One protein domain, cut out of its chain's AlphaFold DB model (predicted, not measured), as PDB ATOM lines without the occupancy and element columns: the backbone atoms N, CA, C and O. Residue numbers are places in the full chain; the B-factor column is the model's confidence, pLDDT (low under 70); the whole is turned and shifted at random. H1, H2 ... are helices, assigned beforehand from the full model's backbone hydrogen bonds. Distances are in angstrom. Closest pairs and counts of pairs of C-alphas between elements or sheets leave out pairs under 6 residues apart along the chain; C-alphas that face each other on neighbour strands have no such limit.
ATOM      1  N   GLN A  81      34.763  38.472 -12.147       88.88
ATOM      2  CA  GLN A  81      33.837  39.359 -12.848       88.88
ATOM      3  C   GLN A  81      34.253  40.820 -12.701       88.88
ATOM      4  O   GLN A  81      34.200  41.554 -13.674       88.88
ATOM      5  N   GLN A  82      34.669  41.268 -11.517       86.12
ATOM      6  CA  GLN A  82      35.096  42.650 -11.299       86.12
ATOM      7  C   GLN A  82      36.356  43.004 -12.085       86.12
ATOM      8  O   GLN A  82      36.397  44.090 -12.656       86.12
ATOM      9  N   ARG A  83      37.355  42.117 -12.137       88.25
ATOM     10  CA  ARG A  83      38.582  42.334 -12.918       88.25
ATOM     11  C   ARG A  83      38.256  42.526 -14.394       88.25
ATOM     12  O   ARG A  83      38.604  43.555 -14.954       88.25
ATOM     13  N   LEU A  84      37.485  41.609 -14.976       90.94
ATOM     14  CA  LEU A  84      37.063  41.709 -16.375       90.94
ATOM     15  C   LEU A  84      36.172  42.935 -16.611       90.94
ATOM     16  O   LEU A  84      36.399  43.726 -17.520       90.94
ATOM     17  N   ASN A  85      35.186  43.154 -15.741       90.38
ATOM     18  CA  ASN A  85      34.231  44.248 -15.881       90.38
ATOM     19  C   ASN A  85      34.856  45.632 -15.723       90.38
ATOM     20  O   ASN A  85      34.213  46.589 -16.144       90.38
ATOM     21  N   ARG A  86      36.022  45.776 -15.084       89.00
ATOM     22  CA  ARG A  86      36.732  47.061 -14.962       89.00
ATOM     23  C   ARG A  86      37.374  47.487 -16.277       89.00
ATOM     24  O   ARG A  86      37.341  48.677 -16.575       89.00
ATOM     25  N   GLU A  87      37.861  46.528 -17.058       91.75
ATOM     26  CA  GLU A  87      38.563  46.788 -18.321       91.75
ATOM     27  C   GLU A  87      37.627  46.936 -19.531       91.75
ATOM     28  O   GLU A  87      38.039  47.385 -20.601       91.75
ATOM     29  N   VAL A  88      36.348  46.598 -19.357       90.94
ATOM     30  CA  VAL A  88      35.294  46.849 -20.348       90.94
ATOM     31  C   VAL A  88      34.928  48.334 -20.379       90.94
ATOM     32  O   VAL A  88      34.784  48.979 -19.331       90.94
ATOM     33  N   VAL A  89      34.665  48.884 -21.568       89.00
ATOM     34  CA  VAL A  89      34.209  50.275 -21.715       89.00
ATOM     35  C   VAL A  89      32.828  50.466 -21.072       89.00
ATOM     36  O   VAL A  89      31.796  50.027 -21.577       89.00
ATOM     37  N   GLN A  90      32.786  51.154 -19.925       87.56
ATOM     38  CA  GLN A  90      31.573  51.244 -19.096       87.56
ATOM     39  C   GLN A  90      30.409  51.986 -19.758       87.56
ATOM     40  O   GLN A  90      29.256  51.697 -19.447       87.56
ATOM     41  N   GLN A  91      30.715  52.947 -20.628       84.81
ATOM     42  CA  GLN A  91      29.726  53.777 -21.319       84.81
ATOM     43  C   GLN A  91      29.188  53.110 -22.593       84.81
ATOM     44  O   GLN A  91      28.259  53.628 -23.205       84.81
ATOM     45  N   HIS A  92      29.747  51.963 -22.988       86.38
ATOM     46  CA  HIS A  92      29.347  51.273 -24.203       86.38
ATOM     47  C   HIS A  92      27.932  50.691 -24.074       86.38
ATOM     48  O   HIS A  92      27.583  50.082 -23.058       86.38
ATOM     49  N   VAL A  93      27.127  50.810 -25.133       87.06
ATOM     50  CA  VAL A  93      25.712  50.383 -25.144       87.06
ATOM     51  C   VAL A  93      25.542  48.890 -24.841       87.06
ATOM     52  O   VAL A  93      24.580  48.478 -24.192       87.06
ATOM     53  N   LEU A  94      26.518  48.072 -25.243       90.19
ATOM     54  CA  LEU A  94      26.509  46.629 -25.012       90.19
ATOM     55  C   LEU A  94      27.117  46.196 -23.669       90.19
ATOM     56  O   LEU A  94      27.048  45.014 -23.338       90.19
ATOM     57  N   CYS A  95      27.667  47.113 -22.868       90.75
ATOM     58  CA  CYS A  95      28.370  46.796 -21.619       90.75
ATOM     59  C   CYS A  95      27.512  45.967 -20.649       90.75
ATOM     60  O   CYS A  95      27.947  44.934 -20.138       90.75
ATOM     61  N   ASN A  96      26.255  46.363 -20.435       92.62
ATOM     62  CA  ASN A  96      25.349  45.624 -19.551       92.62
ATOM     63  C   ASN A  96      24.957  44.254 -20.120       92.62
ATOM     64  O   ASN A  96      24.773  43.304 -19.359       92.62
ATOM     65  N   LYS A  97      24.836  44.145 -21.449       94.12
ATOM     66  CA  LYS A  97      24.541  42.875 -22.119       94.12
ATOM     67  C   LYS A  97      25.719  41.910 -21.954       94.12
ATOM     68  O   LYS A  97      25.511  40.810 -21.459       94.12
ATOM     69  N   PHE A  98      26.939  42.376 -22.226       95.06
ATOM     70  CA  PHE A  98      28.171  41.606 -22.049       95.06
ATOM     71  C   PHE A  98      28.325  41.099 -20.614       95.06
ATOM     72  O   PHE A  98      28.497  39.907 -20.397       95.06
ATOM     73  N   LYS A  99      28.151  41.973 -19.614       94.50
ATOM     74  CA  LYS A  99      28.198  41.593 -18.190       94.50
ATOM     75  C   LYS A  99      27.203  40.487 -17.838       94.50
ATOM     76  O   LYS A  99      27.510  39.598 -17.046       94.50
ATOM     77  N   ASN A 100      25.997  40.551 -18.402       93.94
ATOM     78  CA  ASN A 100      24.972  39.538 -18.179       93.94
ATOM     79  C   ASN A 100      25.308  38.216 -18.873       93.94
ATOM     80  O   ASN A 100      25.081  37.164 -18.278       93.94
ATOM     81  N   ASP A 101      25.837  38.255 -20.092       95.19
ATOM     82  CA  ASP A 101      26.189  37.052 -20.847       95.19
ATOM     83  C   ASP A 101      27.447  36.382 -20.265       95.19
ATOM     84  O   ASP A 101      27.427  35.175 -20.029       95.19
ATOM     85  N   LEU A 102      28.447  37.159 -19.829       94.94
ATOM     86  CA  LEU A 102      29.592  36.674 -19.049       94.94
ATOM     87  C   LEU A 102      29.143  35.985 -17.751       94.94
ATOM     88  O   LEU A 102      29.608  34.900 -17.411       94.94
ATOM     89  N   ARG A 103      28.179  36.570 -17.030       92.62
ATOM     90  CA  ARG A 103      27.618  35.941 -15.824       92.62
ATOM     91  C   ARG A 103      26.937  34.600 -16.132       92.62
ATOM     92  O   ARG A 103      27.044  33.683 -15.323       92.62
ATOM     93  N   LYS A 104      26.224  34.473 -17.255       92.06
ATOM     94  CA  LYS A 104      25.593  33.204 -17.680       92.06
ATOM     95  C   LYS A 104      26.619  32.176 -18.170       92.06
ATOM     96  O   LYS A 104      26.372  30.977 -18.058       92.06
ATOM     97  N   ALA A 105      27.751  32.624 -18.709       94.81
ATOM     98  CA  ALA A 105      28.866  31.741 -19.028       94.81
ATOM     99  C   ALA A 105      29.466  31.140 -17.746       94.81
ATOM    100  O   ALA A 105      29.651  29.930 -17.684       94.81
ATOM    101  N   ILE A 106      29.658  31.961 -16.706       93.06
ATOM    102  CA  ILE A 106      30.238  31.536 -15.421       93.06
ATOM    103  C   ILE A 106      29.302  30.613 -14.626       93.06
ATOM    104  O   ILE A 106      29.761  29.626 -14.059       93.06
ATOM    105  N   PHE A 107      28.004  30.930 -14.542       91.69
ATOM    106  CA  PHE A 107      27.059  30.182 -13.707       91.69
ATOM    107  C   PHE A 107      26.084  29.349 -14.535       91.69
ATOM    108  O   PHE A 107      25.267  29.893 -15.280       91.69
ATOM    109  N   ILE A 108      26.097  28.042 -14.297       90.94
ATOM    110  CA  ILE A 108      25.144  27.086 -14.856       90.94
ATOM    111  C   ILE A 108      24.037  26.841 -13.841       90.94
ATOM    112  O   ILE A 108      24.296  26.592 -12.664       90.94
ATOM    113  N   PRO A 144      31.054  25.466 -13.840       91.50
ATOM    114  CA  PRO A 144      31.478  24.240 -14.512       91.50
ATOM    115  C   PRO A 144      32.965  23.909 -14.305       91.50
ATOM    116  O   PRO A 144      33.733  24.763 -13.844       91.50
ATOM    117  N   PRO A 145      33.392  22.689 -14.685       91.19
ATOM    118  CA  PRO A 145      34.801  22.310 -14.740       91.19
ATOM    119  C   PRO A 145      35.646  23.272 -15.600       91.19
ATOM    120  O   PRO A 145      35.094  23.943 -16.475       91.19
ATOM    121  N   PRO A 146      36.977  23.317 -15.403       92.31
ATOM    122  CA  PRO A 146      37.875  24.295 -16.033       92.31
ATOM    123  C   PRO A 146      37.715  24.432 -17.548       92.31
ATOM    124  O   PRO A 146      37.551  25.540 -18.056       92.31
ATOM    125  N   LYS A 147      37.703  23.295 -18.255       94.06
ATOM    126  CA  LYS A 147      37.608  23.240 -19.716       94.06
ATOM    127  C   LYS A 147      36.301  23.853 -20.222       94.06
ATOM    128  O   LYS A 147      36.326  24.792 -21.010       94.06
ATOM    129  N   GLU A 148      35.173  23.391 -19.685       95.25
ATOM    130  CA  GLU A 148      33.851  23.919 -20.037       95.25
ATOM    131  C   GLU A 148      33.720  25.405 -19.643       95.25
ATOM    132  O   GLU A 148      33.170  26.203 -20.401       95.25
ATOM    133  N   LEU A 149      34.240  25.818 -18.479       95.06
ATOM    134  CA  LEU A 149      34.213  27.223 -18.056       95.06
ATOM    135  C   LEU A 149      34.965  28.127 -19.039       95.06
ATOM    136  O   LEU A 149      34.457  29.193 -19.399       95.06
ATOM    137  N   ARG A 150      36.162  27.705 -19.458       95.69
ATOM    138  CA  ARG A 150      36.981  28.439 -20.422       95.69
ATOM    139  C   ARG A 150      36.264  28.564 -21.756       95.69
ATOM    140  O   ARG A 150      36.072  29.686 -22.206       95.69
ATOM    141  N   GLU A 151      35.796  27.453 -22.323       97.44
ATOM    142  CA  GLU A 151      35.052  27.433 -23.590       97.44
ATOM    143  C   GLU A 151      33.856  28.394 -23.555       97.44
ATOM    144  O   GLU A 151      33.723  29.257 -24.418       97.44
ATOM    145  N   ARG A 152      33.038  28.343 -22.497       97.12
ATOM    146  CA  ARG A 152      31.863  29.220 -22.350       97.12
ATOM    147  C   ARG A 152      32.221  30.703 -22.295       97.12
ATOM    148  O   ARG A 152      31.487  31.525 -22.845       97.12
ATOM    149  N   ILE A 153      33.291  31.071 -21.587       96.62
ATOM    150  CA  ILE A 153      33.735  32.471 -21.519       96.62
ATOM    151  C   ILE A 153      34.330  32.890 -22.865       96.62
ATOM    152  O   ILE A 153      34.009  33.982 -23.328       96.62
ATOM    153  N   THR A 154      35.126  32.033 -23.508       97.12
ATOM    154  CA  THR A 154      35.693  32.270 -24.842       97.12
ATOM    155  C   THR A 154      34.597  32.544 -25.865       97.12
ATOM    156  O   THR A 154      34.635  33.599 -26.488       97.12
ATOM    157  N   THR A 155      33.547  31.718 -25.930       97.81
ATOM    158  CA  THR A 155      32.405  31.949 -26.832       97.81
ATOM    159  C   THR A 155      31.762  33.321 -26.609       97.81
ATOM    160  O   THR A 155      31.402  34.013 -27.559       97.81
ATOM    161  N   VAL A 156      31.609  33.753 -25.351       97.06
ATOM    162  CA  VAL A 156      31.094  35.101 -25.070       97.06
ATOM    163  C   VAL A 156      32.083  36.163 -25.540       97.06
ATOM    164  O   VAL A 156      31.659  37.143 -26.133       97.06
ATOM    165  N   VAL A 157      33.380  36.011 -25.290       96.69
ATOM    166  CA  VAL A 157      34.384  36.998 -25.709       96.69
ATOM    167  C   VAL A 157      34.443  37.117 -27.235       96.69
ATOM    168  O   VAL A 157      34.388  38.236 -27.737       96.69
ATOM    169  N   GLU A 158      34.453  36.002 -27.962       97.00
ATOM    170  CA  GLU A 158      34.495  35.948 -29.430       97.00
ATOM    171  C   GLU A 158      33.301  36.663 -30.066       97.00
ATOM    172  O   GLU A 158      33.490  37.562 -30.880       97.00
ATOM    173  N   VAL A 159      32.076  36.391 -29.599       96.88
ATOM    174  CA  VAL A 159      30.858  37.058 -30.102       96.88
ATOM    175  C   VAL A 159      30.939  38.584 -29.986       96.88
ATOM    176  O   VAL A 159      30.358  39.315 -30.791       96.88
ATOM    177  N   TYR A 160      31.601  39.101 -28.951       95.50
ATOM    178  CA  TYR A 160      31.758  40.543 -28.770       95.50
ATOM    179  C   TYR A 160      32.984  41.099 -29.496       95.50
ATOM    180  O   TYR A 160      32.908  42.223 -29.983       95.50
ATOM    181  N   ALA A 161      34.051  40.317 -29.642       95.00
ATOM    182  CA  ALA A 161      35.205  40.667 -30.464       95.00
ATOM    183  C   ALA A 161      34.821  40.795 -31.948       95.00
ATOM    184  O   ALA A 161      35.192  41.771 -32.592       95.00
ATOM    185  N   GLU A 162      34.004  39.877 -32.470       95.12
ATOM    186  CA  GLU A 162      33.456  39.941 -33.832       95.12
ATOM    187  C   GLU A 162      32.598  41.194 -34.042       95.12
ATOM    188  O   GLU A 162      32.700  41.866 -35.068       95.12
ATOM    189  N   ARG A 163      31.776  41.555 -33.048       93.00
ATOM    190  CA  ARG A 163      30.978  42.790 -33.088       93.00
ATOM    191  C   ARG A 163      31.843  44.041 -33.080       93.00
ATOM    192  O   ARG A 163      31.552  44.964 -33.835       93.00
ATOM    193  N   ASP A 164      32.875  44.077 -32.242       91.94
ATOM    194  CA  ASP A 164      33.824  45.191 -32.200       91.94
ATOM    195  C   ASP A 164      34.585  45.303 -33.536       91.94
ATOM    196  O   ASP A 164      34.749  46.404 -34.061       91.94
ATOM    197  N   ALA A 165      34.978  44.174 -34.138       91.00
ATOM    198  CA  ALA A 165      35.626  44.137 -35.448       91.00
ATOM    199  C   ALA A 165      34.707  44.652 -36.569       91.00
ATOM    200  O   ALA A 165      35.133  45.481 -37.377       91.00
ATOM    201  N   ALA A 166      33.441  44.228 -36.589       91.19
ATOM    202  CA  ALA A 166      32.444  44.721 -37.539       91.19
ATOM    203  C   ALA A 166      32.190  46.230 -37.366       91.19
ATOM    204  O   ALA A 166      32.202  46.981 -38.340       91.19
ATOM    205  N   ALA A 167      32.052  46.705 -36.124       89.69
ATOM    206  CA  ALA A 167      31.880  48.127 -35.830       89.69
ATOM    207  C   ALA A 167      33.095  48.963 -36.273       89.69
ATOM    208  O   ALA A 167      32.941  50.075 -36.783       89.69
ATOM    209  N   LEU A 168      34.308  48.421 -36.139       88.25
ATOM    210  CA  LEU A 168      35.524  49.069 -36.618       88.25
ATOM    211  C   LEU A 168      35.600  49.106 -38.154       88.25
ATOM    212  O   LEU A 168      36.078  50.090 -38.720       88.25
ATOM    213  N   GLN A 169      35.125  48.067 -38.845       89.62
ATOM    214  CA  GLN A 169      35.001  48.082 -40.307       89.62
ATOM    215  C   GLN A 169      34.000  49.148 -40.770       89.62
ATOM    216  O   GLN A 169      34.315  49.926 -41.671       89.62
ATOM    217  N   GLU A 170      32.847  49.262 -40.105       89.88
ATOM    218  CA  GLU A 170      31.882  50.332 -40.378       89.88
ATOM    219  C   GLU A 170      32.480  51.724 -40.134       89.88
ATOM    220  O   GLU A 170      32.272  52.632 -40.937       89.88
ATOM    221  N   TRP A 171      33.263  51.904 -39.064       89.00
ATOM    222  CA  TRP A 171      33.971  53.160 -38.797       89.00
ATOM    223  C   TRP A 171      34.921  53.538 -39.931       89.00
ATOM    224  O   TRP A 171      34.917  54.684 -40.389       89.00
ATOM    225  N   LYS A 172      35.711  52.570 -40.408       86.12
ATOM    226  CA  LYS A 172      36.659  52.772 -41.512       86.12
ATOM    227  C   LYS A 172      35.961  53.257 -42.785       86.12
ATOM    228  O   LYS A 172      36.537  54.092 -43.483       86.12
ATOM    229  N   ALA A 173      34.735  52.788 -43.026       87.56
ATOM    230  CA  ALA A 173      33.885  53.172 -44.152       87.56
ATOM    231  C   ALA A 173      32.977  54.394 -43.882       87.56
ATOM    232  O   ALA A 173      32.247  54.819 -44.775       87.56
ATOM    233  N   SER A 174      32.982  54.954 -42.668       87.44
ATOM    234  CA  SER A 174      32.025  55.993 -42.271       87.44
ATOM    235  C   SER A 174      32.361  57.384 -42.819       87.44
ATOM    236  O   SER A 174      33.521  57.802 -42.878       87.44
ATOM    237  N   ASP A 175      31.313  58.156 -43.122       85.56
ATOM    238  CA  ASP A 175      31.431  59.569 -43.498       85.56
ATOM    239  C   ASP A 175      32.022  60.435 -42.383       85.56
ATOM    240  O   ASP A 175      32.697  61.425 -42.659       85.56
ATOM    241  N   ASP A 176      31.799  60.069 -41.121       82.69
ATOM    242  CA  ASP A 176      32.334  60.800 -39.972       82.69
ATOM    243  C   ASP A 176      33.858  60.686 -39.901       82.69
ATOM    244  O   ASP A 176      34.544  61.682 -39.662       82.69
ATOM    245  N   ARG A 177      34.408  59.502 -40.200       84.56
ATOM    246  CA  ARG A 177      35.853  59.328 -40.353       84.56
ATOM    247  C   ARG A 177      36.381  60.136 -41.536       84.56
ATOM    248  O   ARG A 177      37.406  60.795 -41.394       84.56
ATOM    249  N   ARG A 178      35.684  60.134 -42.680       83.75
ATOM    250  CA  ARG A 178      36.066  60.933 -43.859       83.75
ATOM    251  C   ARG A 178      36.128  62.431 -43.543       83.75
ATOM    252  O   ARG A 178      37.126  63.068 -43.858       83.75
ATOM    253  N   LYS A 179      35.138  62.966 -42.826       84.56
ATOM    254  CA  LYS A 179      35.139  64.363 -42.360       84.56
ATOM    255  C   LYS A 179      36.303  64.669 -41.419       84.56
ATOM    256  O   LYS A 179      36.842  65.768 -41.465       84.56
ATOM    257  N   LEU A 180      36.707  63.721 -40.568       83.50
ATOM    258  CA  LEU A 180      37.897  63.886 -39.728       83.50
ATOM    259  C   LEU A 180      39.182  63.929 -40.564       83.50
ATOM    260  O   LEU A 180      40.035  64.771 -40.290       83.50
ATOM    261  N   VAL A 181      39.304  63.082 -41.595       83.50
ATOM    262  CA  VAL A 181      40.427  63.145 -42.551       83.50
ATOM    263  C   VAL A 181      40.473  64.521 -43.218       83.50
ATOM    264  O   VAL A 181      41.518  65.165 -43.222       83.50
ATOM    265  N   GLU A 182      39.337  64.994 -43.735       85.38
ATOM    266  CA  GLU A 182      39.209  66.308 -44.383       85.38
ATOM    267  C   GLU A 182      39.523  67.468 -43.423       85.38
ATOM    268  O   GLU A 182      40.090  68.478 -43.835       85.38
ATOM    269  N   ALA A 183      39.220  67.313 -42.131       83.25
ATOM    270  CA  ALA A 183      39.552  68.272 -41.079       83.25
ATOM    271  C   ALA A 183      41.024  68.208 -40.610       83.25
ATOM    272  O   ALA A 183      41.394  68.917 -39.673       83.25
ATOM    273  N   GLY A 184      41.863  67.371 -41.230       82.56
ATOM    274  CA  GLY A 184      43.283  67.239 -40.899       82.56
ATOM    275  C   GLY A 184      43.570  66.421 -39.635       82.56
ATOM    276  O   GLY A 184      44.648  66.557 -39.056       82.56
ATOM    277  N   ALA A 185      42.630  65.584 -39.181       78.00
ATOM    278  CA  ALA A 185      42.861  64.666 -38.066       78.00
ATOM    279  C   ALA A 185      43.924  63.618 -38.440       78.00
ATOM    280  O   ALA A 185      43.851  63.000 -39.500       78.00
ATOM    281  N   GLY A 186      44.909  63.400 -37.566       71.31
ATOM    282  CA  GLY A 186      46.033  62.494 -37.818       71.31
ATOM    283  C   GLY A 186      45.930  61.145 -37.099       71.31
ATOM    284  O   GLY A 186      45.379  61.057 -35.998       71.31
ATOM    285  N   GLY A 187      46.520  60.115 -37.725       68.88
ATOM    286  CA  GLY A 187      46.904  58.804 -37.170       68.88
ATOM    287  C   GLY A 187      45.923  58.193 -36.168       68.88
ATOM    288  O   GLY A 187      44.963  57.518 -36.535       68.88
ATOM    289  N   TRP A 188      46.145  58.469 -34.883       67.06
ATOM    290  CA  TRP A 188      45.381  57.891 -33.779       67.06
ATOM    291  C   TRP A 188      43.867  58.161 -33.850       67.06
ATOM    292  O   TRP A 188      43.080  57.263 -33.556       67.06
ATOM    293  N   GLN A 189      43.449  59.365 -34.266       66.88
ATOM    294  CA  GLN A 189      42.031  59.773 -34.336       66.88
ATOM    295  C   GLN A 189      41.268  59.106 -35.492       66.88
ATOM    296  O   GLN A 189      40.040  59.048 -35.480       66.88
ATOM    297  N   LEU A 190      41.996  58.616 -36.499       71.69
ATOM    298  CA  LEU A 190      41.436  57.943 -37.670       71.69
ATOM    299  C   LEU A 190      41.360  56.428 -37.487       71.69
ATOM    300  O   LEU A 190      40.480  55.785 -38.068       71.69
ATOM    301  N   GLU A 191      42.273  55.869 -36.696       73.44
ATOM    302  CA  GLU A 191      42.326  54.446 -36.361       73.44
ATOM    303  C   GLU A 191      41.411  54.087 -35.191       73.44
ATOM    304  O   GLU A 191      40.843  52.996 -35.175       73.44
ATOM    305  N   ASN A 192      41.216  55.016 -34.250       76.75
ATOM    306  CA  ASN A 192      40.402  54.794 -33.063       76.75
ATOM    307  C   ASN A 192      39.109  55.612 -33.146       76.75
ATOM    308  O   ASN A 192      39.162  56.842 -33.057       76.75
ATOM    309  N   PRO A 193      37.944  54.958 -33.288       80.50
ATOM    310  CA  PRO A 193      36.672  55.661 -33.267       80.50
ATOM    311  C   PRO A 193      36.510  56.472 -31.971       80.50
ATOM    312  O   PRO A 193      36.910  56.001 -30.899       80.50
ATOM    313  N   PRO A 194      35.905  57.675 -32.029       76.50
ATOM    314  CA  PRO A 194      35.785  58.537 -30.863       76.50
ATOM    315  C   PRO A 194      35.095  57.828 -29.684       76.50
ATOM    316  O   PRO A 194      34.096  57.121 -29.889       76.50
ATOM    317  N   PRO A 195      35.573  58.023 -28.438       71.38
ATOM    318  CA  PRO A 195      34.966  57.417 -27.258       71.38
ATOM    319  C   PRO A 195      33.475  57.751 -27.136       71.38
ATOM    320  O   PRO A 195      33.061  58.890 -27.338       71.38
ATOM    321  N   GLY A 196      32.660  56.757 -26.775       69.56
ATOM    322  CA  GLY A 196      31.212  56.930 -26.598       69.56
ATOM    323  C   GLY A 196      30.394  56.884 -27.893       69.56
ATOM    324  O   GLY A 196      29.167  56.971 -27.830       69.56
ATOM    325  N   THR A 197      31.032  56.703 -29.052       77.50
ATOM    326  CA  THR A 197      30.330  56.375 -30.302       77.50
ATOM    327  C   THR A 197      29.943  54.897 -30.341       77.50
ATOM    328  O   THR A 197      30.491  54.075 -29.607       77.50
ATOM    329  N   ARG A 198      29.018  54.537 -31.241       79.81
ATOM    330  CA  ARG A 198      28.648  53.130 -31.494       79.81
ATOM    331  C   ARG A 198      29.792  52.287 -32.076       79.81
ATOM    332  O   ARG A 198      29.663  51.074 -32.132       79.81
ATOM    333  N   PHE A 199      30.851  52.944 -32.546       83.44
ATOM    334  CA  PHE A 199      32.003  52.323 -33.189       83.44
ATOM    335  C   PHE A 199      33.153  52.046 -32.216       83.44
ATOM    336  O   PHE A 199      34.058  51.284 -32.540       83.44
ATOM    337  N   ALA A 200      33.143  52.684 -31.040       84.75
ATOM    338  CA  ALA A 200      34.160  52.471 -30.022       84.75
ATOM    339  C   ALA A 200      34.116  51.012 -29.530       84.75
ATOM    340  O   ALA A 200      33.039  50.562 -29.136       84.75
ATOM    341  N   PRO A 201      35.251  50.289 -29.501       88.62
ATOM    342  CA  PRO A 201      35.264  48.889 -29.096       88.62
ATOM    343  C   PRO A 201      34.832  48.735 -27.637       88.62
ATOM    344  O   PRO A 201      35.203  49.528 -26.764       88.62
ATOM    345  N   LEU A 202      34.053  47.693 -27.357       91.38
ATOM    346  CA  LEU A 202      33.686  47.312 -26.001       91.38
ATOM    347  C   LEU A 202      34.876  46.694 -25.252       91.38
ATOM    348  O   LEU A 202      35.081  46.998 -24.068       91.38
ATOM    349  N   LEU A 203      35.603  45.798 -25.929       93.06
ATOM    350  CA  LEU A 203      36.722  45.026 -25.401       93.06
ATOM    351  C   LEU A 203      38.041  45.724 -25.747       93.06
ATOM    352  O   LEU A 203      38.422  45.854 -26.906       93.06
ATOM    353  N   THR A 204      38.748  46.192 -24.722       88.50
ATOM    354  CA  THR A 204      40.018  46.914 -24.884       88.50
ATOM    355  C   THR A 204      41.211  45.956 -24.912       88.50
ATOM    356  O   THR A 204      41.115  44.821 -24.453       88.50
ATOM    357  N   SER A 205      42.384  46.416 -25.355       87.75
ATOM    358  CA  SER A 205      43.630  45.638 -25.228       87.75
ATOM    359  C   SER A 205      43.898  45.198 -23.781       87.75
ATOM    360  O   SER A 205      44.257  44.051 -23.532       87.75
ATOM    361  N   ARG A 206      43.610  46.073 -22.808       89.19
ATOM    362  CA  ARG A 206      43.716  45.765 -21.372       89.19
ATOM    363  C   ARG A 206      42.772  44.657 -20.925       89.19
ATOM    364  O   ARG A 206      43.144  43.859 -20.069       89.19
ATOM    365  N   PHE A 207      41.569  44.593 -21.499       94.06
ATOM    366  CA  PHE A 207      40.642  43.499 -21.224       94.06
ATOM    367  C   PHE A 207      41.280  42.152 -21.574       94.06
ATOM    368  O   PHE A 207      41.236  41.244 -20.746       94.06
ATOM    369  N   TYR A 208      41.931  42.043 -22.737       93.94
ATOM    370  CA  TYR A 208      42.615  40.815 -23.150       93.94
ATOM    371  C   TYR A 208      43.804  40.472 -22.244       93.94
ATOM    372  O   TYR A 208      43.911  39.327 -21.815       93.94
ATOM    373  N   SER A 209      44.625  41.451 -21.844       92.25
ATOM    374  CA  SER A 209      45.726  41.217 -20.891       92.25
ATOM    375  C   SER A 209      45.230  40.708 -19.528       92.25
ATOM    376  O   SER A 209      45.804  39.797 -18.924       92.25
ATOM    377  N   VAL A 210      44.123  41.271 -19.026       92.19
ATOM    378  CA  VAL A 210      43.509  40.797 -17.778       92.19
ATOM    379  C   VAL A 210      42.911  39.406 -17.964       92.19
ATOM    380  O   VAL A 210      43.090  38.563 -17.081       92.19
ATOM    381  N   LEU A 211      42.235  39.155 -19.088       94.06
ATOM    382  CA  LEU A 211      41.634  37.867 -19.426       94.06
ATOM    383  C   LEU A 211      42.679  36.750 -19.484       94.06
ATOM    384  O   LEU A 211      42.465  35.707 -18.875       94.06
ATOM    385  N   GLU A 212      43.828  36.991 -20.108       91.81
ATOM    386  CA  GLU A 212      44.954  36.053 -20.154       91.81
ATOM    387  C   GLU A 212      45.447  35.683 -18.748       91.81
ATOM    388  O   GLU A 212      45.635  34.511 -18.410       91.81
ATOM    389  N   THR A 213      45.549  36.673 -17.860       88.19
ATOM    390  CA  THR A 213      45.856  36.408 -16.450       88.19
ATOM    391  C   THR A 213      44.751  35.601 -15.764       88.19
ATOM    392  O   THR A 213      45.048  34.749 -14.926       88.19
ATOM    393  N   GLN A 214      43.480  35.822 -16.117       90.25
ATOM    394  CA  GLN A 214      42.370  35.043 -15.566       90.25
ATOM    395  C   GLN A 214      42.317  33.610 -16.120       90.25
ATOM    396  O   GLN A 214      41.881  32.721 -15.386       90.25
ATOM    397  N   TRP A 215      42.812  33.348 -17.336       92.44
ATOM    398  CA  TRP A 215      42.894  31.990 -17.884       92.44
ATOM    399  C   TRP A 215      43.734  31.068 -17.021       92.44
ATOM    400  O   TRP A 215      43.272  29.981 -16.695       92.44
ATOM    401  N   ARG A 216      44.866  31.550 -16.495       88.81
ATOM    402  CA  ARG A 216      45.678  30.778 -15.541       88.81
ATOM    403  C   ARG A 216      44.877  30.313 -14.319       88.81
ATOM    404  O   ARG A 216      45.063  29.195 -13.856       88.81
ATOM    405  N   HIS A 217      43.976  31.147 -13.798       87.06
ATOM    406  CA  HIS A 217      43.110  30.773 -12.673       87.06
ATOM    407  C   HIS A 217      42.006  29.787 -13.077       87.06
ATOM    408  O   HIS A 217      41.642  28.913 -12.290       87.06
ATOM    409  N   ILE A 218      41.453  29.945 -14.278       90.38
ATOM    410  CA  ILE A 218      40.389  29.082 -14.803       90.38
ATOM    411  C   ILE A 218      40.942  27.691 -15.104       90.38
ATOM    412  O   ILE A 218      40.399  26.722 -14.583       90.38
ATOM    413  N   ASP A 219      42.050  27.604 -15.841       88.88
ATOM    414  CA  ASP A 219      42.703  26.349 -16.228       88.88
ATOM    415  C   ASP A 219      43.147  25.540 -15.002       88.88
ATOM    416  O   ASP A 219      42.971  24.325 -14.952       88.88
ATOM    417  N   ARG A 220      43.631  26.217 -13.952       85.12
ATOM    418  CA  ARG A 220      44.003  25.593 -12.666       85.12
ATOM    419  C   ARG A 220      42.805  25.215 -11.786       85.12
ATOM    420  O   ARG A 220      42.984  24.746 -10.664       85.12
ATOM    421  N   GLY A 221      41.577  25.454 -12.247       85.44
ATOM    422  CA  GLY A 221      40.352  25.133 -11.516       85.44
ATOM    423  C   GLY A 221      40.145  25.935 -10.238       85.44
ATOM    424  O   GLY A 221      39.399  25.505  -9.360       85.44
TER     425      GLY A 221
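Overview. This is residues 81 to 108 and 144 to 221 of the 744 residues of an uncharacterized protein of Perkinsus marinus (strain ATCC 50983 / TXsc) (UniProt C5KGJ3). A long helix, H3, runs most of the length of a rod; along its first part H2 and H6 pack on it, and H1 packs on H2 and H6 across from H3, the four making a small loose bundle, while H4 and H5 make a small head beyond the other end of H3. Residues 192 to 204, with no named element, lead from the head back to the bundle. The 106 printed residues hold six named helices, H1 to H6 in chain order, and no named strand: all helix. The whole is loose, with a radius of gyration of the C-alphas of 16.1 A and spans of 53 by 21 by 19 A.

Arrangement. Start with H1, residues 81 to 87, and H2, residues 95 to 106: this helical hairpin only just touches, with 3 pairs of C-alphas within 8 A, closest at Asn 85 and Lys 99, 7.0 A. H2 touches residues 149 to 160 of H3, residues 146 to 172, at a shallow tilt of 22 degrees, opposite ways; the closest C-alphas are Ala 105 and Arg 152, 5.1 A. H4, residues 175 to 182, touches H5, residues 188 to 191, closest at C-alphas 177 and 190, 6.3 A. H6, residues 205 to 219, touches H1, closest at C-alphas 207 and 87, 4.9 A, and H3, closest at C-alphas 219 and 146, 5.3 A. H1 and H3 are apart. Every O i to N i+4 pair is within hydrogen-bond range in H2, H3 and H4, against 2 of 3 in H1 and 9 of 11 in H6; H5 is too short for one.

Along the chain. Find C-alpha 81 at (33.837, 39.359, -12.848), where H1 begins. H2 is 16.6 A long. H3 runs 38.2 A from C-alpha 146 at (37.875, 24.295, -16.033). H6 runs 21.3 A to C-alpha 219 at (42.703, 26.349, -16.228).

Size, cuts and confidence. The C-alphas of Pro 145 and Glu 182 are the farthest apart, 53.2 A. Residues 109 to 143 are not printed; C-alphas 108 and 144 are 7.0 A apart across the cut. The link from H5 to H6 is long. Model confidence is under 70 at residues 187 to 189 and 196.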